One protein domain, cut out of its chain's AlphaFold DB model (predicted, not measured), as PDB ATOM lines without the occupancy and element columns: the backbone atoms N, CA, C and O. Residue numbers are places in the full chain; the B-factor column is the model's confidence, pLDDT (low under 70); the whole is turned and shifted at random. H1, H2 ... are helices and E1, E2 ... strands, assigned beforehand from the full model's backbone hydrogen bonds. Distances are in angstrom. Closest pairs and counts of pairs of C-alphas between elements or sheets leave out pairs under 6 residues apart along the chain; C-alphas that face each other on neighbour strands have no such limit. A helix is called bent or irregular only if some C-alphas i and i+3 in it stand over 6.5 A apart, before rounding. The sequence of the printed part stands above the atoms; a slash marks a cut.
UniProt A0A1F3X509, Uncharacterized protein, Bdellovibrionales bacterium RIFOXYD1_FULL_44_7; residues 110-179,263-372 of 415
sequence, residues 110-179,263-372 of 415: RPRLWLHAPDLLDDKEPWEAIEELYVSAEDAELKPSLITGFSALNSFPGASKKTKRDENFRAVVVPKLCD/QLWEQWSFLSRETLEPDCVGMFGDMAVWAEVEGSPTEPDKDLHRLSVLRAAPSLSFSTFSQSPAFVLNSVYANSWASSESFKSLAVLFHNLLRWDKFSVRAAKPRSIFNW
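AT A GLANCE: This is residues 110 to 179 and 263 to 372 of the 415 residues of an uncharacterized protein of Bdellovibrionales bacterium RIFOXYD1_FULL_44_7 (UniProt A0A1F3X509). A single strongly twisted sheet of eight strands runs through the domain; at one end of it H1 and H2 cover opposite sides of E3, and further along H5 slants over E6 and E7. H3 and H4 lie off the sheet, at one end of the longest axis. The printed part has 180 residues with five named helices and eight named strands, in the order E1 H1 E2 H2 E3 E4 E5 E6 E7 H3 H4 H5 E8. The sheet is mixed, in the order E2 E3 E1 E5 E6 E7 E4 E8, and the class is mixed, helices and strands. The whole is compact, with a radius of gyration of the C-alphas of 17.4 A, and rounded, with spans of 49 by 39 by 34 A.

HOW THE PARTS SIT: From edge to edge of the sheet the strands' lines turn by 140 degrees. E1, residues 112 to 116, and E5, residues 281 to 284, are parallel at 24 degrees, with N 283 and O 113 2.7 A apart, within hydrogen-bond range. On its other side E1 is antiparallel to E3, residues 170 to 174, with N 114 and O 172 at 2.9 A. E3 is antiparallel to the edge strand E2, residues 145 to 148, with N 145 and O 173 at 2.9 A. E5, E6, residues 287 to 291, and E7, residues 306 to 312, form a meander, each strand the antiparallel neighbour of the one before; E5 and E6 are a hairpin, with N 289 and O 282 at 2.7 A, and so are E6 and E7, with N 288 and O 310 at 2.8 A. E4, residues 263 to 271, is antiparallel to E7, with N 268 and O 309 at 2.8 A, and E4 E5 E6 E7 make a Greek key, a meander preceded by a strand that is the antiparallel neighbour of its last. The other edge strand, E8, residues 360 to 371, is antiparallel to E4, with N 265 and O 367 at 2.8 A, and bends by 54 degrees at residue 363. H1, residues 127 to 139, is on the sheet at a height of 9.0 A and runs along the strands, over E3, at 25 degrees to it on the local plane; their closest C-alphas, of Tyr 134 and Val 172, are 6.3 A apart. E1, H1 and E2 form a split strand-helix-strand unit, two strands running the same way with E3 between them, and its crossover is right-handed. H2, residues 149 to 154, is on the sheet at a height of 8.4 A, only just over E3, where 3 of its C-alphas fall; the closest C-alphas are those of Ala 152 and Ala 171, 5.7 A. H5, residues 340 to 353, is on the sheet at a height of 10.1 A, over E6 and E7 and slantwise to the strands, at 52 degrees to E6 on the local plane. H2 and H5 on one face and H1 on the other make three layers, helices on both faces of a sheet. H3, residues 318 to 323, and H4, residues 325 to 336, are close but not clearly touching, with the C-alphas of Phe 321 and Val 328 6.8 A apart. Every O i to N i+4 pair is within hydrogen-bond range in H2 and H5, but 8 of 9 in H1, 1 of 2 in H3 and 4 of 8 in H4.

IN THESE COORDINATES: E1 begins at C-alpha 112, (183.224, 229.772, 175.633), and E8 ends at C-alpha 371, (199.956, 245.067, 177.576). E8 is 31.5 A from first to last C-alpha, E4 26.4 A and E7 19.9 A. H1 and H5 are each 18.6 A long. H4, 13.6 A long, is only just irregular: C-alphas 329 and 332 are 6.8 A apart.

THE WHOLE: The two C-alphas farthest apart, of Lys 164 and Gln 323, are 52.3 A apart. Residues 180 to 262 are not printed, and C-alphas 179 and 263 are 20.0 A apart across the cut. The links H2 to E3 and E6 to E7 are long. Mean pLDDT of the printed part is 80.3; residues 122 to 125, 161 to 167, 294 to 303 and 324 to 337 are under 70.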
ATOM      1  N   ARG A 110     177.193 233.984 175.122       85.31
ATOM      2  CA  ARG A 110     177.625 232.782 174.412       85.31
ATOM      3  C   ARG A 110     178.589 231.994 175.292       85.31
ATOM      4  O   ARG A 110     179.527 232.599 175.820       85.31
ATOM      5  N   PRO A 111     178.407 230.676 175.478       89.69
ATOM      6  CA  PRO A 111     179.443 229.845 176.069       89.69
ATOM      7  C   PRO A 111     180.790 230.039 175.366       89.69
ATOM      8  O   PRO A 111     180.856 230.252 174.151       89.69
ATOM      9  N   ARG A 112     181.865 229.952 176.148       89.56
ATOM     10  CA  ARG A 112     183.224 229.772 175.633       89.56
ATOM     11  C   ARG A 112     183.572 228.296 175.729       89.56
ATOM     12  O   ARG A 112     183.391 227.707 176.792       89.56
ATOM     13  N   LEU A 113     184.018 227.712 174.625       91.81
ATOM     14  CA  LEU A 113     184.379 226.301 174.530       91.81
ATOM     15  C   LEU A 113     185.869 226.199 174.222       91.81
ATOM     16  O   LEU A 113     186.289 226.604 173.148       91.81
ATOM     17  N   TRP A 114     186.660 225.650 175.139       90.44
ATOM     18  CA  TRP A 114     188.086 225.385 174.934       90.44
ATOM     19  C   TRP A 114     188.269 223.958 174.464       90.44
ATOM     20  O   TRP A 114     188.035 223.029 175.234       90.44
ATOM     21  N   LEU A 115     188.647 223.793 173.199       89.69
ATOM     22  CA  LEU A 115     188.776 222.488 172.569       89.69
ATOM     23  C   LEU A 115     190.215 221.977 172.668       89.69
ATOM     24  O   LEU A 115     191.136 222.563 172.104       89.69
ATOM     25  N   HIS A 116     190.379 220.830 173.313       89.31
ATOM     26  CA  HIS A 116     191.600 220.041 173.300       89.31
ATOM     27  C   HIS A 116     191.550 219.015 172.162       89.31
ATOM     28  O   HIS A 116     190.644 218.178 172.103       89.31
ATOM     29  N   ALA A 117     192.543 219.075 171.276       87.00
ATOM     30  CA  ALA A 117     192.684 218.222 170.099       87.00
ATOM     31  C   ALA A 117     194.134 217.713 169.996       87.00
ATOM     32  O   ALA A 117     194.938 218.317 169.279       87.00
ATOM     33  N   PRO A 118     194.481 216.631 170.715       81.81
ATOM     34  CA  PRO A 118     195.874 216.212 170.901       81.81
ATOM     35  C   PRO A 118     196.573 215.872 169.579       81.81
ATOM     36  O   PRO A 118     197.739 216.186 169.397       81.81
ATOM     37  N   ASP A 119     195.842 215.312 168.613       83.25
ATOM     38  CA  ASP A 119     196.407 214.916 167.317       83.25
ATOM     39  C   ASP A 119     196.570 216.089 166.327       83.25
ATOM     40  O   ASP A 119     197.072 215.896 165.219       83.25
ATOM     41  N   LEU A 120     196.082 217.290 166.671       83.25
ATOM     42  CA  LEU A 120     196.051 218.451 165.769       83.25
ATOM     43  C   LEU A 120     196.968 219.594 166.201       83.25
ATOM     44  O   LEU A 120     197.341 220.422 165.368       83.25
ATOM     45  N   LEU A 121     197.291 219.671 167.487       76.12
ATOM     46  CA  LEU A 121     198.145 220.702 168.056       76.12
ATOM     47  C   LEU A 121     199.380 220.011 168.631       76.12
ATOM     48  O   LEU A 121     199.238 219.215 169.548       76.12
ATOM     49  N   ASP A 122     200.571 220.326 168.111       65.88
ATOM     50  CA  ASP A 122     201.855 219.781 168.586       65.88
ATOM     51  C   ASP A 122     202.106 220.148 170.067       65.88
ATOM     52  O   ASP A 122     202.761 221.155 170.338       65.88
ATOM     53  N   ASP A 123     201.535 219.409 171.027       55.56
ATOM     54  CA  ASP A 123     201.700 219.523 172.494       55.56
ATOM     55  C   ASP A 123     201.645 220.954 173.086       55.56
ATOM     56  O   ASP A 123     202.089 221.218 174.207       55.56
ATOM     57  N   LYS A 124     201.099 221.935 172.352       56.81
ATOM     58  CA  LYS A 124     201.183 223.351 172.746       56.81
ATOM     59  C   LYS A 124     200.327 223.673 173.970       56.81
ATOM     60  O   LYS A 124     200.613 224.682 174.630       56.81
ATOM     61  N   GLU A 125     199.321 222.852 174.261       63.66
ATOM     62  CA  GLU A 125     198.436 222.972 175.419       63.66
ATOM     63  C   GLU A 125     198.113 221.582 175.988       63.66
ATOM     64  O   GLU A 125     197.263 220.887 175.432       63.66
ATOM     65  N   PRO A 126     198.787 221.162 177.072       73.50
ATOM     66  CA  PRO A 126     198.473 219.901 177.733       73.50
ATOM     67  C   PRO A 126     197.048 219.951 178.304       73.50
ATOM     68  O   PRO A 126     196.599 221.010 178.755       73.50
ATOM     69  N   TRP A 127     196.338 218.817 178.290       83.44
ATOM     70  CA  TRP A 127     194.972 218.707 178.823       83.44
ATOM     71  C   TRP A 127     194.865 219.267 180.245       83.44
ATOM     72  O   TRP A 127     193.897 219.947 180.562       83.44
ATOM     73  N   GLU A 128     195.897 219.055 181.056       82.75
ATOM     74  CA  GLU A 128     196.036 219.543 182.424       82.75
ATOM     75  C   GLU A 128     195.821 221.062 182.520       82.75
ATOM     76  O   GLU A 128     195.157 221.541 183.433       82.75
ATOM     77  N   ALA A 129     196.303 221.833 181.540       77.38
ATOM     78  CA  ALA A 129     196.113 223.281 181.524       77.38
ATOM     79  C   ALA A 129     194.649 223.667 181.232       77.38
ATOM     80  O   ALA A 129     194.144 224.655 181.763       77.38
ATOM     81  N   ILE A 130     193.945 222.888 180.407       81.12
ATOM     82  CA  ILE A 130     192.509 223.079 180.159       81.12
ATOM     83  C   ILE A 130     191.681 222.554 181.342       81.12
ATOM     84  O   ILE A 130     190.626 223.091 181.652       81.12
ATOM     85  N   GLU A 131     192.153 221.552 182.069       83.94
ATOM     86  CA  GLU A 131     191.503 221.075 183.288       83.94
ATOM     87  C   GLU A 131     191.595 222.108 184.426       83.94
ATOM     88  O   GLU A 131     190.608 222.362 185.115       83.94
ATOM     89  N   GLU A 132     192.720 222.818 184.551       83.56
ATOM     90  CA  GLU A 132     192.864 223.958 185.470       83.56
ATOM     91  C   GLU A 132     191.847 225.086 185.180       83.56
ATOM     92  O   GLU A 132     191.385 225.755 186.114       83.56
ATOM     93  N   LEU A 133     191.439 225.285 183.912       80.88
ATOM     94  CA  LEU A 133     190.336 226.198 183.554       80.88
ATOM     95  C   LEU A 133     189.020 225.762 184.180       80.88
ATOM     96  O   LEU A 133     188.280 226.610 184.676       80.88
ATOM     97  N   TYR A 134     188.716 224.466 184.107       87.62
ATOM     98  CA  TYR A 134     187.487 223.912 184.655       87.62
ATOM     99  C   TYR A 134     187.422 224.174 186.159       87.62
ATOM    100  O   TYR A 134     186.466 224.792 186.616       87.62
ATOM    101  N   VAL A 135     188.479 223.817 186.897       87.44
ATOM    102  CA  VAL A 135     188.555 224.039 188.351       87.44
ATOM    103  C   VAL A 135     188.391 225.523 188.678       87.44
ATOM    104  O   VAL A 135     187.523 225.902 189.455       87.44
ATOM    105  N   SER A 136     189.142 226.395 187.999       83.50
ATOM    106  CA  SER A 136     189.081 227.838 188.260       83.50
ATOM    107  C   SER A 136     187.713 228.457 187.935       83.50
ATOM    108  O   SER A 136     187.300 229.432 188.563       83.50
ATOM    109  N   ALA A 137     187.017 227.945 186.918       84.88
ATOM    110  CA  ALA A 137     185.678 228.401 186.558       84.88
ATOM    111  C   ALA A 137     184.611 227.861 187.522       84.88
ATOM    112  O   ALA A 137     183.626 228.554 187.788       84.88
ATOM    113  N   GLU A 138     184.799 226.651 188.048       89.12
ATOM    114  CA  GLU A 138     183.963 226.064 189.094       89.12
ATOM    115  C   GLU A 138     184.105 226.841 190.409       89.12
ATOM    116  O   GLU A 138     183.088 227.275 190.952       89.12
ATOM    117  N   ASP A 139     185.337 227.142 190.831       86.69
ATOM    118  CA  ASP A 139     185.648 227.987 191.996       86.69
ATOM    119  C   ASP A 139     185.044 229.396 191.878       86.69
ATOM    120  O   ASP A 139     184.676 230.022 192.870       86.69
ATOM    121  N   ALA A 140     184.919 229.905 190.649       82.69
ATOM    122  CA  ALA A 140     184.272 231.179 190.346       82.69
ATOM    123  C   ALA A 140     182.736 231.078 190.191       82.69
ATOM    124  O   ALA A 140     182.106 232.030 189.725       82.69
ATOM    125  N   GLU A 141     182.131 229.935 190.535       88.19
ATOM    126  CA  GLU A 141     180.691 229.649 190.461       88.19
ATOM    127  C   GLU A 141     180.081 229.783 189.049       88.19
ATOM    128  O   GLU A 141     178.871 229.975 188.872       88.19
ATOM    129  N   LEU A 142     180.903 229.648 188.002       85.12
ATOM    130  CA  LEU A 142     180.463 229.811 186.611       85.12
ATOM    131  C   LEU A 142     179.770 228.568 186.052       85.12
ATOM    132  O   LEU A 142     179.165 228.652 184.986       85.12
ATOM    133  N   LYS A 143     179.794 227.449 186.787       91.94
ATOM    134  CA  LYS A 143     179.196 226.157 186.409       91.94
ATOM    135  C   LYS A 143     179.723 225.647 185.055       91.94
ATOM    136  O   LYS A 143     178.930 225.499 184.121       91.94
ATOM    137  N   PRO A 144     181.046 225.440 184.915       92.19
ATOM    138  CA  PRO A 144     181.610 224.879 183.696       92.19
ATOM    139  C   PRO A 144     181.128 223.437 183.472       92.19
ATOM    140  O   PRO A 144     180.692 222.761 184.401       92.19
ATOM    141  N   SER A 145     181.224 222.950 182.238       94.94
ATOM    142  CA  SER A 145     180.913 221.559 181.890       94.94
ATOM    143  C   SER A 145     181.986 220.947 181.002       94.94
ATOM    144  O   SER A 145     182.531 221.627 180.131       94.94
ATOM    145  N   LEU A 146     182.235 219.651 181.178       94.19
ATOM    146  CA  LEU A 146     183.109 218.860 180.316       94.19
ATOM    147  C   LEU A 146     182.287 218.149 179.241       94.19
ATOM    148  O   LEU A 146     181.292 217.494 179.544       94.19
ATOM    149  N   ILE A 147     182.728 218.250 177.992       93.25
ATOM    150  CA  ILE A 147     182.158 217.518 176.856       93.25
ATOM    151  C   ILE A 147     183.273 216.796 176.100       93.25
ATOM    152  O   ILE A 147     184.408 217.268 176.048       93.25
ATOM    153  N   THR A 148     182.975 215.635 175.521       91.38
ATOM    154  CA  THR A 148     183.982 214.777 174.878       91.38
ATOM    155  C   THR A 148     183.519 214.256 173.520       91.38
ATOM    156  O   THR A 148     182.331 214.307 173.177       91.38
ATOM    157  N   GLY A 149     184.485 213.788 172.727       88.56
ATOM    158  CA  GLY A 149     184.274 213.161 171.427       88.56
ATOM    159  C   GLY A 149     183.486 214.045 170.462       88.56
ATOM    160  O   GLY A 149     183.707 215.254 170.357       88.56
ATOM    161  N   PHE A 150     182.510 213.438 169.788       86.81
ATOM    162  CA  PHE A 150     181.646 214.105 168.811       86.81
ATOM    163  C   PHE A 150     180.926 215.338 169.346       86.81
ATOM    164  O   PHE A 150     180.760 216.313 168.616       86.81
ATOM    165  N   SER A 151     180.489 215.310 170.607       88.50
ATOM    166  CA  SER A 151     179.757 216.434 171.191       88.50
ATOM    167  C   SER A 151     180.645 217.669 171.330       88.50
ATOM    168  O   SER A 151     180.161 218.782 171.134       88.50
ATOM    169  N   ALA A 152     181.933 217.478 171.644       89.94
ATOM    170  CA  ALA A 152     182.903 218.564 171.733       89.94
ATOM    171  C   ALA A 152     183.119 219.231 170.369       89.94
ATOM    172  O   ALA A 152     182.985 220.448 170.260       89.94
ATOM    173  N   LEU A 153     183.367 218.432 169.325       89.12
ATOM    174  CA  LEU A 153     183.569 218.951 167.971       89.12
ATOM    175  C   LEU A 153     182.305 219.614 167.411       89.12
ATOM    176  O   LEU A 153     182.379 220.728 166.911       89.12
ATOM    177  N   ASN A 154     181.143 218.965 167.515       87.75
ATOM    178  CA  ASN A 154     179.890 219.485 166.950       87.75
ATOM    179  C   ASN A 154     179.411 220.782 167.617       87.75
ATOM    180  O   ASN A 154     178.589 221.489 167.040       87.75
ATOM    181  N   SER A 155     179.908 221.086 168.818       88.75
ATOM    182  CA  SER A 155     179.639 222.352 169.508       88.75
ATOM    183  C   SER A 155     180.611 223.468 169.097       88.75
ATOM    184  O   SER A 155     180.391 224.629 169.441       88.75
ATOM    185  N   PHE A 156     181.699 223.143 168.387       91.25
ATOM    186  CA  PHE A 156     182.702 224.113 167.957       91.25
ATOM    187  C   PHE A 156     182.213 224.917 166.734       91.25
ATOM    188  O   PHE A 156     181.724 224.326 165.765       91.25
ATOM    189  N   PRO A 157     182.373 226.255 166.709       90.25
ATOM    190  CA  PRO A 157     181.899 227.079 165.597       90.25
ATOM    191  C   PRO A 157     182.517 226.699 164.247       90.25
ATOM    192  O   PRO A 157     183.733 226.713 164.067       90.25
ATOM    193  N   GLY A 158     181.649 226.400 163.280       87.50
ATOM    194  CA  GLY A 158     182.022 226.039 161.911       87.50
ATOM    195  C   GLY A 158     182.417 224.586 161.684       87.50
ATOM    196  O   GLY A 158     182.763 224.236 160.552       87.50
ATOM    197  N   ALA A 159     182.339 223.737 162.712       86.19
ATOM    198  CA  ALA A 159     182.485 222.303 162.540       86.19
ATOM    199  C   ALA A 159     181.274 221.730 161.787       86.19
ATOM    200  O   ALA A 159     180.121 222.024 162.111       86.19
ATOM    201  N   SER A 160     181.524 220.887 160.783       70.88
ATOM    202  CA  SER A 160     180.435 220.223 160.067       70.88
ATOM    203  C   SER A 160     179.822 219.119 160.928       70.88
ATOM    204  O   SER A 160     180.516 218.177 161.326       70.88
ATOM    205  N   LYS A 161     178.494 219.160 161.124       68.62
ATOM    206  CA  LYS A 161     177.715 218.135 161.856       68.62
ATOM    207  C   LYS A 161     177.794 216.734 161.231       68.62
ATOM    208  O   LYS A 161     177.333 215.757 161.817       68.62
ATOM    209  N   LYS A 162     178.330 216.626 160.011       63.34
ATOM    210  CA  LYS A 162     178.484 215.370 159.260       63.34
ATOM    211  C   LYS A 162     179.784 214.626 159.588       63.34
ATOM    212  O   LYS A 162     179.979 213.514 159.099       63.34
ATOM    213  N   THR A 163     180.665 215.215 160.395       63.12
ATOM    214  CA  THR A 163     181.978 214.641 160.709       63.12
ATOM    215  C   THR A 163     181.829 213.448 161.657       63.12
ATOM    216  O   THR A 163     181.415 213.596 162.802       63.12
ATOM    217  N   LYS A 164     182.156 212.242 161.170       59.56
ATOM    218  CA  LYS A 164     182.084 210.970 161.917       59.56
ATOM    219  C   LYS A 164     183.475 210.410 162.250       59.56
ATOM    220  O   LYS A 164     183.776 209.269 161.911       59.56
ATOM    221  N   ARG A 165     184.348 211.209 162.861       60.69
ATOM    222  CA  ARG A 165     185.599 210.708 163.435       60.69
ATOM    223  C   ARG A 165     185.480 210.507 164.945       60.69
ATOM    224  O   ARG A 165     185.101 211.432 165.654       60.69
ATOM    225  N   ASP A 166     185.822 209.310 165.415       57.00
ATOM    226  CA  ASP A 166     186.038 209.048 166.838       57.00
ATOM    227  C   ASP A 166     187.374 209.703 167.209       57.00
ATOM    228  O   ASP A 166     188.451 209.146 167.005       57.00
ATOM    229  N   GLU A 167     187.310 210.979 167.571       65.62
ATOM    230  CA  GLU A 167     188.475 211.776 167.931       65.62
ATOM    231  C   GLU A 167     188.525 211.920 169.450       65.62
ATOM    232  O   GLU A 167     187.503 212.128 170.110       65.62
ATOM    233  N   ASN A 168     189.741 211.849 169.998       81.81
ATOM    234  CA  ASN A 168     190.067 212.105 171.404       81.81
ATOM    235  C   ASN A 168     189.881 213.591 171.775       81.81
ATOM    236  O   ASN A 168     190.682 214.171 172.512       81.81
ATOM    237  N   PHE A 169     188.835 214.231 171.251       88.94
ATOM    238  CA  PHE A 169     188.479 215.583 171.609       88.94
ATOM    239  C   PHE A 169     187.888 215.622 172.998       88.94
ATOM    240  O   PHE A 169     187.061 214.798 173.401       88.94
ATOM    241  N   ARG A 170     188.286 216.661 173.708       91.12
ATOM    242  CA  ARG A 170     187.715 217.033 174.988       91.12
ATOM    243  C   ARG A 170     187.567 218.536 174.984       91.12
ATOM    244  O   ARG A 170     188.386 219.225 174.386       91.12
ATOM    245  N   ALA A 171     186.537 219.046 175.626       91.25
ATOM    246  CA  ALA A 171     186.391 220.474 175.781       91.25
ATOM    247  C   ALA A 171     185.828 220.840 177.143       91.25
ATOM    248  O   ALA A 171     184.983 220.136 177.700       91.25
ATOM    249  N   VAL A 172     186.287 221.986 177.633       92.19
ATOM    250  CA  VAL A 172     185.674 222.700 178.750       92.19
ATOM    251  C   VAL A 172     184.765 223.763 178.167       92.19
ATOM    252  O   VAL A 172     185.176 224.535 177.303       92.19
ATOM    253  N   VAL A 173     183.531 223.817 178.651       92.31
ATOM    254  CA  VAL A 173     182.570 224.857 178.299       92.31
ATOM    255  C   VAL A 173     182.308 225.707 179.529       92.31
ATOM    256  O   VAL A 173     181.819 225.200 180.533       92.31
ATOM    257  N   VAL A 174     182.596 227.005 179.445       89.81
ATOM    258  CA  VAL A 174     182.222 227.982 180.475       89.81
ATOM    259  C   VAL A 174     181.011 228.763 179.969       89.81
ATOM    260  O   VAL A 174     181.122 229.491 178.972       89.81
ATOM    261  N   PRO A 175     179.837 228.620 180.604       85.25
ATOM    262  CA  PRO A 175     178.641 229.323 180.173       85.25
ATOM    263  C   PRO A 175     178.665 230.791 180.637       85.25
ATOM    264  O   PRO A 175     179.460 231.198 181.480       85.25
ATOM    265  N   LYS A 176     177.725 231.592 180.121       74.94
ATOM    266  CA  LYS A 176     177.397 232.948 180.617       74.94
ATOM    267  C   LYS A 176     178.417 234.069 180.363       74.94
ATOM    268  O   LYS A 176     178.293 235.140 180.962       74.94
ATOM    269  N   LEU A 177     179.360 233.884 179.445       86.00
ATOM    270  CA  LEU A 177     180.274 234.955 179.042       86.00
ATOM    271  C   LEU A 177     179.655 235.817 177.943       86.00
ATOM    272  O   LEU A 177     178.954 235.323 177.057       86.00
ATOM    273  N   CYS A 178     179.870 237.127 178.033       86.12
ATOM    274  CA  CYS A 178     179.295 238.077 177.100       86.12
ATOM    275  C   CYS A 178     180.236 238.418 175.951       86.12
ATOM    276  O   CYS A 178     181.460 238.394 176.071       86.12
ATOM    277  N   ASP A 179     179.628 238.800 174.841       86.31
ATOM    278  CA  ASP A 179     180.273 239.516 173.754       86.31
ATOM    279  C   ASP A 179     179.338 240.611 173.249       86.31
ATOM    280  O   ASP A 179     178.124 240.563 173.474       86.31
ATOM    281  N   GLN A 263     200.554 244.015 172.217       84.75
ATOM    282  CA  GLN A 263     199.910 242.822 171.693       84.75
ATOM    283  C   GLN A 263     199.307 243.131 170.331       84.75
ATOM    284  O   GLN A 263     198.472 244.027 170.193       84.75
ATOM    285  N   LEU A 264     199.699 242.348 169.333       82.00
ATOM    286  CA  LEU A 264     199.078 242.378 168.020       82.00
ATOM    287  C   LEU A 264     198.007 241.295 167.944       82.00
ATOM    288  O   LEU A 264     198.227 240.160 168.375       82.00
ATOM    289  N   TRP A 265     196.861 241.645 167.380       84.12
ATOM    290  CA  TRP A 265     195.794 240.703 167.093       84.12
ATOM    291  C   TRP A 265     195.466 240.705 165.612       84.12
ATOM    292  O   TRP A 265     195.412 241.743 164.951       84.12
ATOM    293  N   GLU A 266     195.217 239.511 165.104       86.88
ATOM    294  CA  GLU A 266     194.812 239.273 163.735       86.88
ATOM    295  C   GLU A 266     193.339 238.893 163.756       86.88
ATOM    296  O   GLU A 266     192.982 237.819 164.242       86.88
ATOM    297  N   GLN A 267     192.473 239.780 163.266       88.44
ATOM    298  CA  GLN A 267     191.078 239.432 163.058       88.44
ATOM    299  C   GLN A 267     190.842 239.094 161.594       88.44
ATOM    300  O   GLN A 267     190.986 239.935 160.708       88.44
ATOM    301  N   TRP A 268     190.406 237.872 161.358       91.31
ATOM    302  CA  TRP A 268     190.110 237.330 160.050       91.31
ATOM    303  C   TRP A 268     188.618 237.070 159.915       91.31
ATOM    304  O   TRP A 268     187.979 236.632 160.868       91.31
ATOM    305  N   SER A 269     188.077 237.305 158.726       92.06
ATOM    306  CA  SER A 269     186.706 236.959 158.359       92.06
ATOM    307  C   SER A 269     186.738 236.021 157.158       92.06
ATOM    308  O   SER A 269     187.377 236.322 156.144       92.06
ATOM    309  N   PHE A 270     186.050 234.888 157.270       93.00
ATOM    310  CA  PHE A 270     186.019 233.817 156.280       93.00
ATOM    311  C   PHE A 270     184.594 233.512 155.836       93.00
ATOM    312  O   PHE A 270     183.651 233.668 156.612       93.00
ATOM    313  N   LEU A 271     184.444 233.033 154.600       90.00
ATOM    314  CA  LEU A 271     183.170 232.534 154.084       90.00
ATOM    315  C   LEU A 271     183.111 231.001 154.129       90.00
ATOM    316  O   LEU A 271     183.915 230.322 153.488       90.00
ATOM    317  N   SER A 272     182.119 230.490 154.846       85.62
ATOM    318  CA  SER A 272     181.659 229.108 154.838       85.62
ATOM    319  C   SER A 272     180.688 228.868 153.685       85.62
ATOM    320  O   SER A 272     179.946 229.764 153.281       85.62
ATOM    321  N   ARG A 273     180.652 227.632 153.185       83.00
ATOM    322  CA  ARG A 273     179.583 227.152 152.292       83.00
ATOM    323  C   ARG A 273     178.390 226.580 153.053       83.00
ATOM    324  O   ARG A 273     177.314 226.453 152.486       83.00
ATOM    325  N   GLU A 274     178.605 226.198 154.305       82.00
ATOM    326  CA  GLU A 274     177.578 225.666 155.197       82.00
ATOM    327  C   GLU A 274     177.095 226.777 156.137       82.00
ATOM    328  O   GLU A 274     177.837 227.723 156.433       82.00
ATOM    329  N   THR A 275     175.850 226.682 156.594       84.38
ATOM    330  CA  THR A 275     175.319 227.546 157.656       84.38
ATOM    331  C   THR A 275     176.032 227.220 158.970       84.38
ATOM    332  O   THR A 275     176.206 226.052 159.319       84.38
ATOM    333  N   LEU A 276     176.494 228.255 159.670       85.56
ATOM    334  CA  LEU A 276     177.294 228.159 160.888       85.56
ATOM    335  C   LEU A 276     176.424 228.331 162.132       85.56
ATOM    336  O   LEU A 276     175.537 229.182 162.157       85.56
ATOM    337  N   GLU A 277     176.747 227.586 163.188       80.31
ATOM    338  CA  GLU A 277     176.101 227.742 164.492       80.31
ATOM    339  C   GLU A 277     176.657 228.963 165.252       80.31
ATOM    340  O   GLU A 277     177.873 229.042 165.474       80.31
ATOM    341  N   PRO A 278     175.807 229.923 165.669       83.00
ATOM    342  CA  PRO A 278     176.255 231.149 166.332       83.00
ATOM    343  C   PRO A 278     176.414 231.056 167.846       83.00
ATOM    344  O   PRO A 278     176.963 231.985 168.447       83.00
ATOM    345  N   ASP A 279     175.935 229.977 168.463       83.44
ATOM    346  CA  ASP A 279     175.691 229.912 169.906       83.44
ATOM    347  C   ASP A 279     176.959 229.901 170.755       83.44
ATOM    348  O   ASP A 279     176.919 230.252 171.931       83.44
ATOM    349  N   CYS A 280     178.102 229.541 170.177       88.12
ATOM    350  CA  CYS A 280     179.352 229.396 170.907       88.12
ATOM    351  C   CYS A 280     180.473 230.256 170.313       88.12
ATOM    352  O   CYS A 280     180.469 230.618 169.135       88.12
ATOM    353  N   VAL A 281     181.454 230.577 171.153       90.75
ATOM    354  CA  VAL A 281     182.781 231.017 170.719       90.75
ATOM    355  C   VAL A 281     183.766 229.916 171.105       90.75
ATOM    356  O   VAL A 281     183.906 229.586 172.285       90.75
ATOM    357  N   GLY A 282     184.417 229.333 170.103       91.44
ATOM    358  CA  GLY A 282     185.390 228.263 170.267       91.44
ATOM    359  C   GLY A 282     186.797 228.816 170.451       91.44
ATOM    360  O   GLY A 282     187.200 229.734 169.744       91.44
ATOM    361  N   MET A 283     187.547 228.247 171.380       90.12
ATOM    362  CA  MET A 283     188.958 228.517 171.616       90.12
ATOM    363  C   MET A 283     189.749 227.296 171.151       90.12
ATOM    364  O   MET A 283     189.483 226.177 171.598       90.12
ATOM    365  N   PHE A 284     190.682 227.504 170.226       87.88
ATOM    366  CA  PHE A 284     191.500 226.450 169.631       87.88
ATOM    367  C   PHE A 284     192.936 226.946 169.452       87.88
ATOM    368  O   PHE A 284     193.206 227.795 168.601       87.88
ATOM    369  N   GLY A 285     193.858 226.440 170.275       83.50
ATOM    370  CA  GLY A 285     195.218 226.969 170.350       83.50
ATOM    371  C   GLY A 285     195.219 228.459 170.713       83.50
ATOM    372  O   GLY A 285     194.641 228.865 171.714       83.50
ATOM    373  N   ASP A 286     195.841 229.291 169.877       81.44
ATOM    374  CA  ASP A 286     195.930 230.749 170.050       81.44
ATOM    375  C   ASP A 286     194.778 231.533 169.383       81.44
ATOM    376  O   ASP A 286     194.875 232.753 169.208       81.44
ATOM    377  N   MET A 287     193.698 230.846 168.991       88.94
ATOM    378  CA  MET A 287     192.592 231.413 168.216       88.94
ATOM    379  C   MET A 287     191.262 231.367 168.970       88.94
ATOM    380  O   MET A 287     190.857 230.322 169.479       88.94
ATOM    381  N   ALA A 288     190.537 232.485 168.943       91.06
ATOM    382  CA  ALA A 288     189.111 232.554 169.241       91.06
ATOM    383  C   ALA A 288     188.315 232.556 167.930       91.06
ATOM    384  O   ALA A 288     188.598 233.344 167.030       91.06
ATOM    385  N   VAL A 289     187.309 231.696 167.821       92.75
ATOM    386  CA  VAL A 289     186.560 231.419 166.591       92.75
ATOM    387  C   VAL A 289     185.069 231.566 166.861       92.75
ATOM    388  O   VAL A 289     184.560 231.026 167.842       92.75
ATOM    389  N   TRP A 290     184.343 232.292 166.012       92.19
ATOM    390  CA  TRP A 290     182.897 232.461 166.166       92.19
ATOM    391  C   TRP A 290     182.195 232.758 164.846       92.19
ATOM    392  O   TRP A 290     182.774 233.370 163.952       92.19
ATOM    393  N   ALA A 291     180.920 232.386 164.730       89.12
ATOM    394  CA  ALA A 291     180.101 232.853 163.616       89.12
ATOM    395  C   ALA A 291     179.741 234.338 163.811       89.12
ATOM    396  O   ALA A 291     179.295 234.750 164.889       89.12
ATOM    397  N   GLU A 292     179.952 235.155 162.780       85.50
ATOM    398  CA  GLU A 292     179.561 236.564 162.788       85.50
ATOM    399  C   GLU A 292     178.040 236.670 162.697       85.50
ATOM    400  O   GLU A 292     177.459 236.493 161.631       85.50
ATOM    401  N   VAL A 293     177.396 237.004 163.812       75.25
ATOM    402  CA  VAL A 293     176.004 237.457 163.801       75.25
ATOM    403  C   VAL A 293     176.026 238.973 163.636       75.25
ATOM    404  O   VAL A 293     176.538 239.678 164.508       75.25
ATOM    405  N   GLU A 294     175.501 239.481 162.526       63.00
ATOM    406  CA  GLU A 294     175.174 240.898 162.362       63.00
ATOM    407  C   GLU A 294     173.678 241.065 162.638       63.00
ATOM    408  O   GLU A 294     172.853 240.452 161.967       63.00
ATOM    409  N   GLY A 295     173.310 241.919 163.592       58.41
ATOM    410  CA  GLY A 295     171.899 242.211 163.838       58.41
ATOM    411  C   GLY A 295     171.199 241.446 164.933       58.41
ATOM    412  O   GLY A 295     171.821 240.730 165.718       58.41
ATOM    413  N   SER A 296     169.905 241.749 165.058       57.12
ATOM    414  CA  SER A 296     169.087 241.249 166.152       57.12
ATOM    415  C   SER A 296     169.056 239.720 166.119       57.12
ATOM    416  O   SER A 296     168.819 239.151 165.055       57.12
ATOM    417  N   PRO A 297     169.227 239.041 167.269       55.22
ATOM    418  CA  PRO A 297     169.110 237.583 167.346       55.22
ATOM    419  C   PRO A 297     167.686 237.077 167.058       55.22
ATOM    420  O   PRO A 297     167.473 235.874 166.996       55.22
ATOM    421  N   THR A 298     166.710 237.980 166.908       55.19
ATOM    422  CA  THR A 298     165.316 237.646 166.585       55.19
ATOM    423  C   THR A 298     164.984 237.740 165.096       55.19
ATOM    424  O   THR A 298     163.861 237.407 164.735       55.19
ATOM    425  N   GLU A 299     165.920 238.164 164.232       58.84
ATOM    426  CA  GLU A 299     165.787 237.991 162.777       58.84
ATOM    427  C   GLU A 299     166.231 236.557 162.424       58.84
ATOM    428  O   GLU A 299     167.437 236.310 162.364       58.84
ATOM    429  N   PRO A 300     165.311 235.594 162.219       47.31
ATOM    430  CA  PRO A 300     165.648 234.170 162.281       47.31
ATOM    431  C   PRO A 300     166.380 233.618 161.046       47.31
ATOM    432  O   PRO A 300     166.832 232.484 161.091       47.31
ATOM    433  N   ASP A 301     166.528 234.382 159.960       46.59
ATOM    434  CA  ASP A 301     166.784 233.799 158.630       46.59
ATOM    435  C   ASP A 301     167.916 234.468 157.840       46.59
ATOM    436  O   ASP A 301     167.801 234.741 156.643       46.59
ATOM    437  N   LYS A 302     169.060 234.732 158.471       57.81
ATOM    438  CA  LYS A 302     170.289 234.903 157.686       57.81
ATOM    439  C   LYS A 302     171.153 233.693 157.927       57.81
ATOM    440  O   LYS A 302     171.740 233.581 158.996       57.81
ATOM    441  N   ASP A 303     171.230 232.817 156.926       63.88
ATOM    442  CA  ASP A 303     172.238 231.769 156.886       63.88
ATOM    443  C   ASP A 303     173.600 232.391 157.215       63.88
ATOM    444  O   ASP A 303     174.176 233.187 156.457       63.88
ATOM    445  N   LEU A 304     174.084 232.095 158.419       77.69
ATOM    446  CA  LEU A 304     175.319 232.658 158.920       77.69
ATOM    447  C   LEU A 304     176.456 231.918 158.247       77.69
ATOM    448  O   LEU A 304     176.854 230.843 158.666       77.69
ATOM    449  N   HIS A 305     176.978 232.494 157.178       86.12
ATOM    450  CA  HIS A 305     178.093 231.907 156.443       86.12
ATOM    451  C   HIS A 305     179.440 232.512 156.820       86.12
ATOM    452  O   HIS A 305     180.457 232.149 156.241       86.12
ATOM    453  N   ARG A 306     179.484 233.474 157.743       90.06
ATOM    454  CA  ARG A 306     180.726 234.170 158.084       90.06
ATOM    455  C   ARG A 306     181.320 233.639 159.374       90.06
ATOM    456  O   ARG A 306     180.679 233.711 160.419       90.06
ATOM    457  N   LEU A 307     182.554 233.154 159.295       92.50
ATOM    458  CA  LEU A 307     183.336 232.741 160.453       92.50
ATOM    459  C   LEU A 307     184.416 233.786 160.717       92.50
ATOM    460  O   LEU A 307     185.239 234.067 159.848       92.50
ATOM    461  N   SER A 308     184.410 234.352 161.914       92.94
ATOM    462  CA  SER A 308     185.460 235.232 162.399       92.94
ATOM    463  C   SER A 308     186.478 234.433 163.210       92.94
ATOM    464  O   SER A 308     186.111 233.555 163.992       92.94
ATOM    465  N   VAL A 309     187.755 234.767 163.040       92.88
ATOM    466  CA  VAL A 309     188.866 234.235 163.837       92.88
ATOM    467  C   VAL A 309     189.671 235.404 164.382       92.88
ATOM    468  O   VAL A 309     190.126 236.245 163.612       92.88
ATOM    469  N   LEU A 310     189.858 235.462 165.695       90.94
ATOM    470  CA  LEU A 310     190.757 236.394 166.366       90.94
ATOM    471  C   LEU A 310     191.950 235.609 166.897       90.94
ATOM    472  O   LEU A 310     191.780 234.719 167.726       90.94
ATOM    473  N   ARG A 311     193.144 235.950 166.430       87.31
ATOM    474  CA  ARG A 311     194.385 235.275 166.802       87.31
ATOM    475  C   ARG A 311     195.368 236.250 167.431       87.31
ATOM    476  O   ARG A 311     195.534 237.361 166.927       87.31
ATOM    477  N   ALA A 312     196.040 235.833 168.498       80.31
ATOM    478  CA  ALA A 312     197.147 236.596 169.062       80.31
ATOM    479  C   ALA A 312     198.418 236.386 168.219       80.31
ATOM    480  O   ALA A 312     198.921 235.271 168.101       80.31
ATOM    481  N   ALA A 313     198.958 237.456 167.642       79.12
ATOM    482  CA  ALA A 313     200.292 237.439 167.045       79.12
ATOM    483  C   ALA A 313     201.375 237.610 168.139       79.12
ATOM    484  O   ALA A 313     201.051 237.935 169.284       79.12
ATOM    485  N   PRO A 314     202.671 237.395 167.846       76.56
ATOM    486  CA  PRO A 314     203.727 237.611 168.834       76.56
ATOM    487  C   PRO A 314     203.709 239.040 169.394       76.56
ATOM    488  O   PRO A 314     203.644 240.014 168.642       76.56
ATOM    489  N   SER A 315     203.779 239.173 170.722       80.69
ATOM    490  CA  SER A 315     203.836 240.483 171.371       80.69
ATOM    491  C   SER A 315     205.171 241.172 171.090       80.69
ATOM    492  O   SER A 315     206.230 240.552 171.214       80.69
ATOM    493  N   LEU A 316     205.140 242.466 170.790       82.38
ATOM    494  CA  LEU A 316     206.336 243.276 170.570       82.38
ATOM    495  C   LEU A 316     206.722 244.000 171.856       82.38
ATOM    496  O   LEU A 316     205.882 244.656 172.467       82.38
ATOM    497  N   SER A 317     207.988 243.935 172.266       86.81
ATOM    498  CA  SER A 317     208.448 244.722 173.414       86.81
ATOM    499  C   SER A 317     208.239 246.218 173.156       86.81
ATOM    500  O   SER A 317     208.412 246.714 172.034       86.81
ATOM    501  N   PHE A 318     207.878 246.966 174.199       86.06
ATOM    502  CA  PHE A 318     207.631 248.400 174.042       86.06
ATOM    503  C   PHE A 318     208.897 249.172 173.632       86.06
ATOM    504  O   PHE A 318     208.823 250.157 172.894       86.06
ATOM    505  N   SER A 319     210.083 248.712 174.042       83.88
ATOM    506  CA  SER A 319     211.358 249.306 173.626       83.88
ATOM    507  C   SER A 319     211.590 249.158 172.120       83.88
ATOM    508  O   SER A 319     211.964 250.132 171.473       83.88
ATOM    509  N   THR A 320     211.296 247.989 171.544       81.69
ATOM    510  CA  THR A 320     211.385 247.769 170.095       81.69
ATOM    511  C   THR A 320     210.330 248.585 169.350       81.69
ATOM    512  O   THR A 320     210.636 249.212 168.337       81.69
ATOM    513  N   PHE A 321     209.100 248.640 169.869       80.19
ATOM    514  CA  PHE A 321     208.016 249.405 169.254       80.19
ATOM    515  C   PHE A 321     208.279 250.922 169.246       80.19
ATOM    516  O   PHE A 321     208.111 251.576 168.218       80.19
ATOM    517  N   SER A 322     208.736 251.489 170.367       76.25
ATOM    518  CA  SER A 322     208.917 252.941 170.537       76.25
ATOM    519  C   SER A 322     210.056 253.543 169.708       76.25
ATOM    520  O   SER A 322     210.009 254.734 169.398       76.25
ATOM    521  N   GLN A 323     211.050 252.747 169.303       71.88
ATOM    522  CA  GLN A 323     212.162 253.210 168.465       71.88
ATOM    523  C   GLN A 323     211.772 253.440 167.001       71.88
ATOM    524  O   GLN A 323     212.467 254.177 166.301       71.88
ATOM    525  N   SER A 324     210.696 252.822 166.504       64.75
ATOM    526  CA  SER A 324     210.346 252.959 165.088       64.75
ATOM    527  C   SER A 324     208.872 252.694 164.750       64.75
ATOM    528  O   SER A 324     208.593 251.977 163.800       64.75
ATOM    529  N   PRO A 325     207.872 253.271 165.432       58.91
ATOM    530  CA  PRO A 325     206.478 252.861 165.233       58.91
ATOM    531  C   PRO A 325     205.942 253.078 163.809       58.91
ATOM    532  O   PRO A 325     205.085 252.314 163.384       58.91
ATOM    533  N   ALA A 326     206.490 254.024 163.032       53.19
ATOM    534  CA  ALA A 326     206.172 254.181 161.605       53.19
ATOM    535  C   ALA A 326     206.771 253.072 160.707       53.19
ATOM    536  O   ALA A 326     206.179 252.715 159.692       53.19
ATOM    537  N   PHE A 327     207.930 252.518 161.081       41.53
ATOM    538  CA  PHE A 327     208.564 251.359 160.435       41.53
ATOM    539  C   PHE A 327     207.899 250.052 160.875       41.53
ATOM    540  O   PHE A 327     207.707 249.145 160.066       41.53
ATOM    541  N   VAL A 328     207.472 249.977 162.141       47.94
ATOM    542  CA  VAL A 328     206.693 248.847 162.632       47.94
ATOM    543  C   VAL A 328     205.363 248.879 161.857       47.94
ATOM    544  O   VAL A 328     205.151 247.944 161.102       47.94
ATOM    545  N   LEU A 329     204.574 249.962 161.822       49.69
ATOM    546  CA  LEU A 329     203.299 250.018 161.071       49.69
ATOM    547  C   LEU A 329     203.378 249.740 159.546       49.69
ATOM    548  O   LEU A 329     202.364 249.343 158.979       49.69
ATOM    549  N   ASN A 330     204.532 249.910 158.875       45.34
ATOM    550  CA  ASN A 330     204.629 249.807 157.404       45.34
ATOM    551  C   ASN A 330     205.501 248.667 156.836       45.34
ATOM    552  O   ASN A 330     205.335 248.341 155.664       45.34
ATOM    553  N   SER A 331     206.422 248.045 157.584       41.53
ATOM    554  CA  SER A 331     207.288 246.981 157.020       41.53
ATOM    555  C   SER A 331     207.529 245.791 157.948       41.53
ATOM    556  O   SER A 331     207.589 244.658 157.473       41.53
ATOM    557  N   VAL A 332     207.612 246.000 159.267       43.03
ATOM    558  CA  VAL A 332     207.711 244.891 160.237       43.03
ATOM    559  C   VAL A 332     206.327 244.357 160.619       43.03
ATOM    560  O   VAL A 332     206.178 243.141 160.661       43.03
ATOM    561  N   TYR A 333     205.298 245.211 160.771       51.19
ATOM    562  CA  TYR A 333     203.900 244.774 160.955       51.19
ATOM    563  C   TYR A 333     203.438 243.926 159.772       51.19
ATOM    564  O   TYR A 333     202.796 242.914 159.996       51.19
ATOM    565  N   ALA A 334     203.784 244.284 158.530       48.22
ATOM    566  CA  ALA A 334     203.370 243.514 157.353       48.22
ATOM    567  C   ALA A 334     203.956 242.088 157.319       48.22
ATOM    568  O   ALA A 334     203.356 241.204 156.720       48.22
ATOM    569  N   ASN A 335     205.112 241.867 157.959       49.44
ATOM    570  CA  ASN A 335     205.766 240.557 158.032       49.44
ATOM    571  C   ASN A 335     205.423 239.778 159.320       49.44
ATOM    572  O   ASN A 335     205.538 238.553 159.333       49.44
ATOM    573  N   SER A 336     205.033 240.462 160.407       57.25
ATOM    574  CA  SER A 336     204.624 239.834 161.675       57.25
ATOM    575  C   SER A 336     203.123 239.549 161.763       57.25
ATOM    576  O   SER A 336     202.729 238.631 162.478       57.25
ATOM    577  N   TRP A 337     202.304 240.316 161.044       64.62
ATOM    578  CA  TRP A 337     200.868 240.116 160.858       64.62
ATOM    579  C   TRP A 337     200.621 239.287 159.599       64.62
ATOM    580  O   TRP A 337     201.314 239.477 158.602       64.62
ATOM    581  N   ALA A 338     199.653 238.368 159.630       75.69
ATOM    582  CA  ALA A 338     199.403 237.457 158.511       75.69
ATOM    583  C   ALA A 338     200.656 236.661 158.103       75.69
ATOM    584  O   ALA A 338     200.895 236.378 156.929       75.69
ATOM    585  N   SER A 339     201.474 236.300 159.092       81.38
ATOM    586  CA  SER A 339     202.721 235.570 158.876       81.38
ATOM    587  C   SER A 339     202.478 234.156 158.329       81.38
ATOM    588  O   SER A 339     201.374 233.609 158.403       81.38
ATOM    589  N   SER A 340     203.536 233.502 157.843       84.25
ATOM    590  CA  SER A 340     203.460 232.092 157.430       84.25
ATOM    591  C   SER A 340     203.001 231.165 158.564       84.25
ATOM    592  O   SER A 340     202.316 230.179 158.302       84.25
ATOM    593  N   GLU A 341     203.323 231.487 159.819       85.62
ATOM    594  CA  GLU A 341     202.805 230.785 160.999       85.62
ATOM    595  C   GLU A 341     201.293 230.977 161.147       85.62
ATOM    596  O   GLU A 341     200.575 230.008 161.374       85.62
ATOM    597  N   SER A 342     200.799 232.193 160.922       86.69
ATOM    598  CA  SER A 342     199.367 232.515 160.963       86.69
ATOM    599  C   SER A 342     198.587 231.681 159.948       86.69
ATOM    600  O   SER A 342     197.606 231.030 160.297       86.69
ATOM    601  N   PHE A 343     199.071 231.610 158.703       89.06
ATOM    602  CA  PHE A 343     198.462 230.766 157.673       89.06
ATOM    603  C   PHE A 343     198.552 229.271 157.992       89.06
ATOM    604  O   PHE A 343     197.619 228.541 157.671       89.06
ATOM    605  N   LYS A 344     199.625 228.804 158.647       89.69
ATOM    606  CA  LYS A 344     199.719 227.415 159.125       89.69
ATOM    607  C   LYS A 344     198.683 227.125 160.212       89.69
ATOM    608  O   LYS A 344     197.971 226.133 160.092       89.69
ATOM    609  N   SER A 345     198.546 227.988 161.219       89.00
ATOM    610  CA  SER A 345     197.533 227.840 162.275       89.00
ATOM    611  C   SER A 345     196.114 227.857 161.703       89.00
ATOM    612  O   SER A 345     195.304 226.988 162.030       89.00
ATOM    613  N   LEU A 346     195.827 228.779 160.777       91.75
ATOM    614  CA  LEU A 346     194.542 228.827 160.074       91.75
ATOM    615  C   LEU A 346     194.318 227.573 159.220       91.75
ATOM    616  O   LEU A 346     193.221 227.030 159.223       91.75
ATOM    617  N   ALA A 347     195.339 227.069 158.525       91.50
ATOM    618  CA  ALA A 347     195.234 225.831 157.758       91.50
ATOM    619  C   ALA A 347     194.920 224.622 158.653       91.50
ATOM    620  O   ALA A 347     194.081 223.805 158.281       91.50
ATOM    621  N   VAL A 348     195.523 224.524 159.844       91.44
ATOM    622  CA  VAL A 348     195.181 223.482 160.829       91.44
ATOM    623  C   VAL A 348     193.724 223.625 161.276       91.44
ATOM    624  O   VAL A 348     192.988 222.641 161.254       91.44
ATOM    625  N   LEU A 349     193.277 224.840 161.607       92.19
ATOM    626  CA  LEU A 349     191.875 225.096 161.941       92.19
ATOM    627  C   LEU A 349     190.946 224.659 160.796       92.19
ATOM    628  O   LEU A 349     190.087 223.809 160.989       92.19
ATOM    629  N   PHE A 350     191.117 225.191 159.588       92.19
ATOM    630  CA  PHE A 350     190.167 224.962 158.500       92.19
ATOM    631  C   PHE A 350     190.249 223.561 157.902       92.19
ATOM    632  O   PHE A 350     189.216 222.920 157.734       92.19
ATOM    633  N   HIS A 351     191.440 223.065 157.577       89.62
ATOM    634  CA  HIS A 351     191.584 221.791 156.872       89.62
ATOM    635  C   HIS A 351     191.575 220.588 157.813       89.62
ATOM    636  O   HIS A 351     191.038 219.538 157.449       89.62
ATOM    637  N   ASN A 352     192.139 220.722 159.019       89.00
ATOM    638  CA  ASN A 352     192.257 219.587 159.930       89.00
ATOM    639  C   ASN A 352     191.087 219.524 160.912       89.00
ATOM    640  O   ASN A 352     190.487 218.458 161.032       89.00
ATOM    641  N   LEU A 353     190.739 220.639 161.569       89.94
ATOM    642  CA  LEU A 353     189.636 220.662 162.533       89.94
ATOM    643  C   LEU A 353     188.268 220.787 161.844       89.94
ATOM    644  O   LEU A 353     187.415 219.919 162.008       89.94
ATOM    645  N   LEU A 354     188.054 221.845 161.055       90.38
ATOM    646  CA  LEU A 354     186.744 222.160 160.468       90.38
ATOM    647  C   LEU A 354     186.435 221.368 159.188       90.38
ATOM    648  O   LEU A 354     185.278 221.302 158.778       90.38
ATOM    649  N   ARG A 355     187.454 220.763 158.559       87.25
ATOM    650  CA  ARG A 355     187.359 220.002 157.295       87.25
ATOM    651  C   ARG A 355     186.806 220.805 156.119       87.25
ATOM    652  O   ARG A 355     186.142 220.271 155.237       87.25
ATOM    653  N   TRP A 356     187.097 222.096 156.077       88.25
ATOM    654  CA  TRP A 356     186.785 222.906 154.913       88.25
ATOM    655  C   TRP A 356     187.815 222.609 153.823       88.25
ATOM    656  O   TRP A 356     188.998 222.923 153.971       88.25
ATOM    657  N   ASP A 357     187.367 222.036 152.705       82.81
ATOM    658  CA  ASP A 357     188.228 221.776 151.540       82.81
ATOM    659  C   ASP A 357     188.900 223.060 151.041       82.81
ATOM    660  O   ASP A 357     190.050 223.069 150.604       82.81
ATOM    661  N   LYS A 358     188.147 224.164 151.079       81.50
ATOM    662  CA  LYS A 358     188.580 225.499 150.676       81.50
ATOM    663  C   LYS A 358     187.920 226.527 151.578       81.50
ATOM    664  O   LYS A 358     186.734 226.412 151.881       81.50
ATOM    665  N   PHE A 359     188.667 227.567 151.917       82.94
ATOM    666  CA  PHE A 359     188.151 228.763 152.567       82.94
ATOM    667  C   PHE A 359     188.594 229.997 151.782       82.94
ATOM    668  O   PHE A 359     189.608 229.982 151.084       82.94
ATOM    669  N   SER A 360     187.812 231.068 151.867       85.06
ATOM    670  CA  SER A 360     188.159 232.356 151.268       85.06
ATOM    671  C   SER A 360     188.246 233.406 152.359       85.06
ATOM    672  O   SER A 360     187.311 233.563 153.146       85.06
ATOM    673  N   VAL A 361     189.372 234.118 152.393       88.56
ATOM    674  CA  VAL A 361     189.558 235.281 153.260       88.56
ATOM    675  C   VAL A 361     188.744 236.429 152.674       88.56
ATOM    676  O   VAL A 361     189.002 236.872 151.556       88.56
ATOM    677  N   ARG A 362     187.754 236.910 153.423       86.88
ATOM    678  CA  ARG A 362     186.954 238.085 153.063       86.88
ATOM    679  C   ARG A 362     187.631 239.370 153.518       86.88
ATOM    680  O   ARG A 362     187.628 240.363 152.798       86.88
ATOM    681  N   ALA A 363     188.160 239.352 154.733       85.56
ATOM    682  CA  ALA A 363     188.834 240.482 155.342       85.56
ATOM    683  C   ALA A 363     189.866 239.989 156.353       85.56
ATOM    684  O   ALA A 363     189.662 238.975 157.021       85.56
ATOM    685  N   ALA A 364     190.942 240.752 156.476       84.88
ATOM    686  CA  ALA A 364     191.932 240.622 157.525       84.88
ATOM    687  C   ALA A 364     192.161 242.022 158.092       84.88
ATOM    688  O   ALA A 364     192.422 242.959 157.334       84.88
ATOM    689  N   LYS A 365     192.029 242.174 159.409       82.00
ATOM    690  CA  LYS A 365     192.229 243.441 160.114       82.00
ATOM    691  C   LYS A 365     193.288 243.272 161.205       82.00
ATOM    692  O   LYS A 365     193.143 242.374 162.043       82.00
ATOM    693  N   PRO A 366     194.353 244.087 161.203       80.88
ATOM    694  CA  PRO A 366     195.261 244.163 162.333       80.88
ATOM    695  C   PRO A 366     194.613 244.973 163.454       80.88
ATOM    696  O   PRO A 366     193.900 245.941 163.198       80.88
ATOM    697  N   ARG A 367     194.891 244.585 164.694       82.56
ATOM    698  CA  ARG A 367     194.550 245.356 165.891       82.56
ATOM    699  C   ARG A 367     195.766 245.390 166.800       82.56
ATOM    700  O   ARG A 367     196.507 244.407 166.874       82.56
ATOM    701  N   SER A 368     195.966 246.492 167.504       82.19
ATOM    702  CA  SER A 368     197.073 246.653 168.446       82.19
ATOM    703  C   SER A 368     196.563 247.144 169.786       82.19
ATOM    704  O   SER A 368     195.802 248.107 169.839       82.19
ATOM    705  N   ILE A 369     196.987 246.476 170.854       85.69
ATOM    706  CA  ILE A 369     196.587 246.773 172.231       85.69
ATOM    707  C   ILE A 369     197.838 246.782 173.102       85.69
ATOM    708  O   ILE A 369     198.735 245.954 172.931       85.69
ATOM    709  N   PHE A 370     197.921 247.702 174.050       87.31
ATOM    710  CA  PHE A 370     198.977 247.709 175.046       87.31
ATOM    711  C   PHE A 370     198.777 246.621 176.100       87.31
ATOM    712  O   PHE A 370     197.721 246.477 176.711       87.31
ATOM    713  N   ASN A 371     199.857 245.902 176.392       85.06
ATOM    714  CA  ASN A 371     199.956 245.067 177.576       85.06
ATOM    715  C   ASN A 371     200.639 245.863 178.682       85.06
ATOM    716  O   ASN A 371     201.841 246.140 178.624       85.06
ATOM    717  N   TRP A 372     199.875 246.206 179.708       84.62
ATOM    718  CA  TRP A 372     200.375 246.869 180.907       84.62
ATOM    719  C   TRP A 372     200.755 245.828 181.961       84.62
ATOM    720  O   TRP A 372     200.112 244.781 182.067       84.62
TER     721      TRP A 372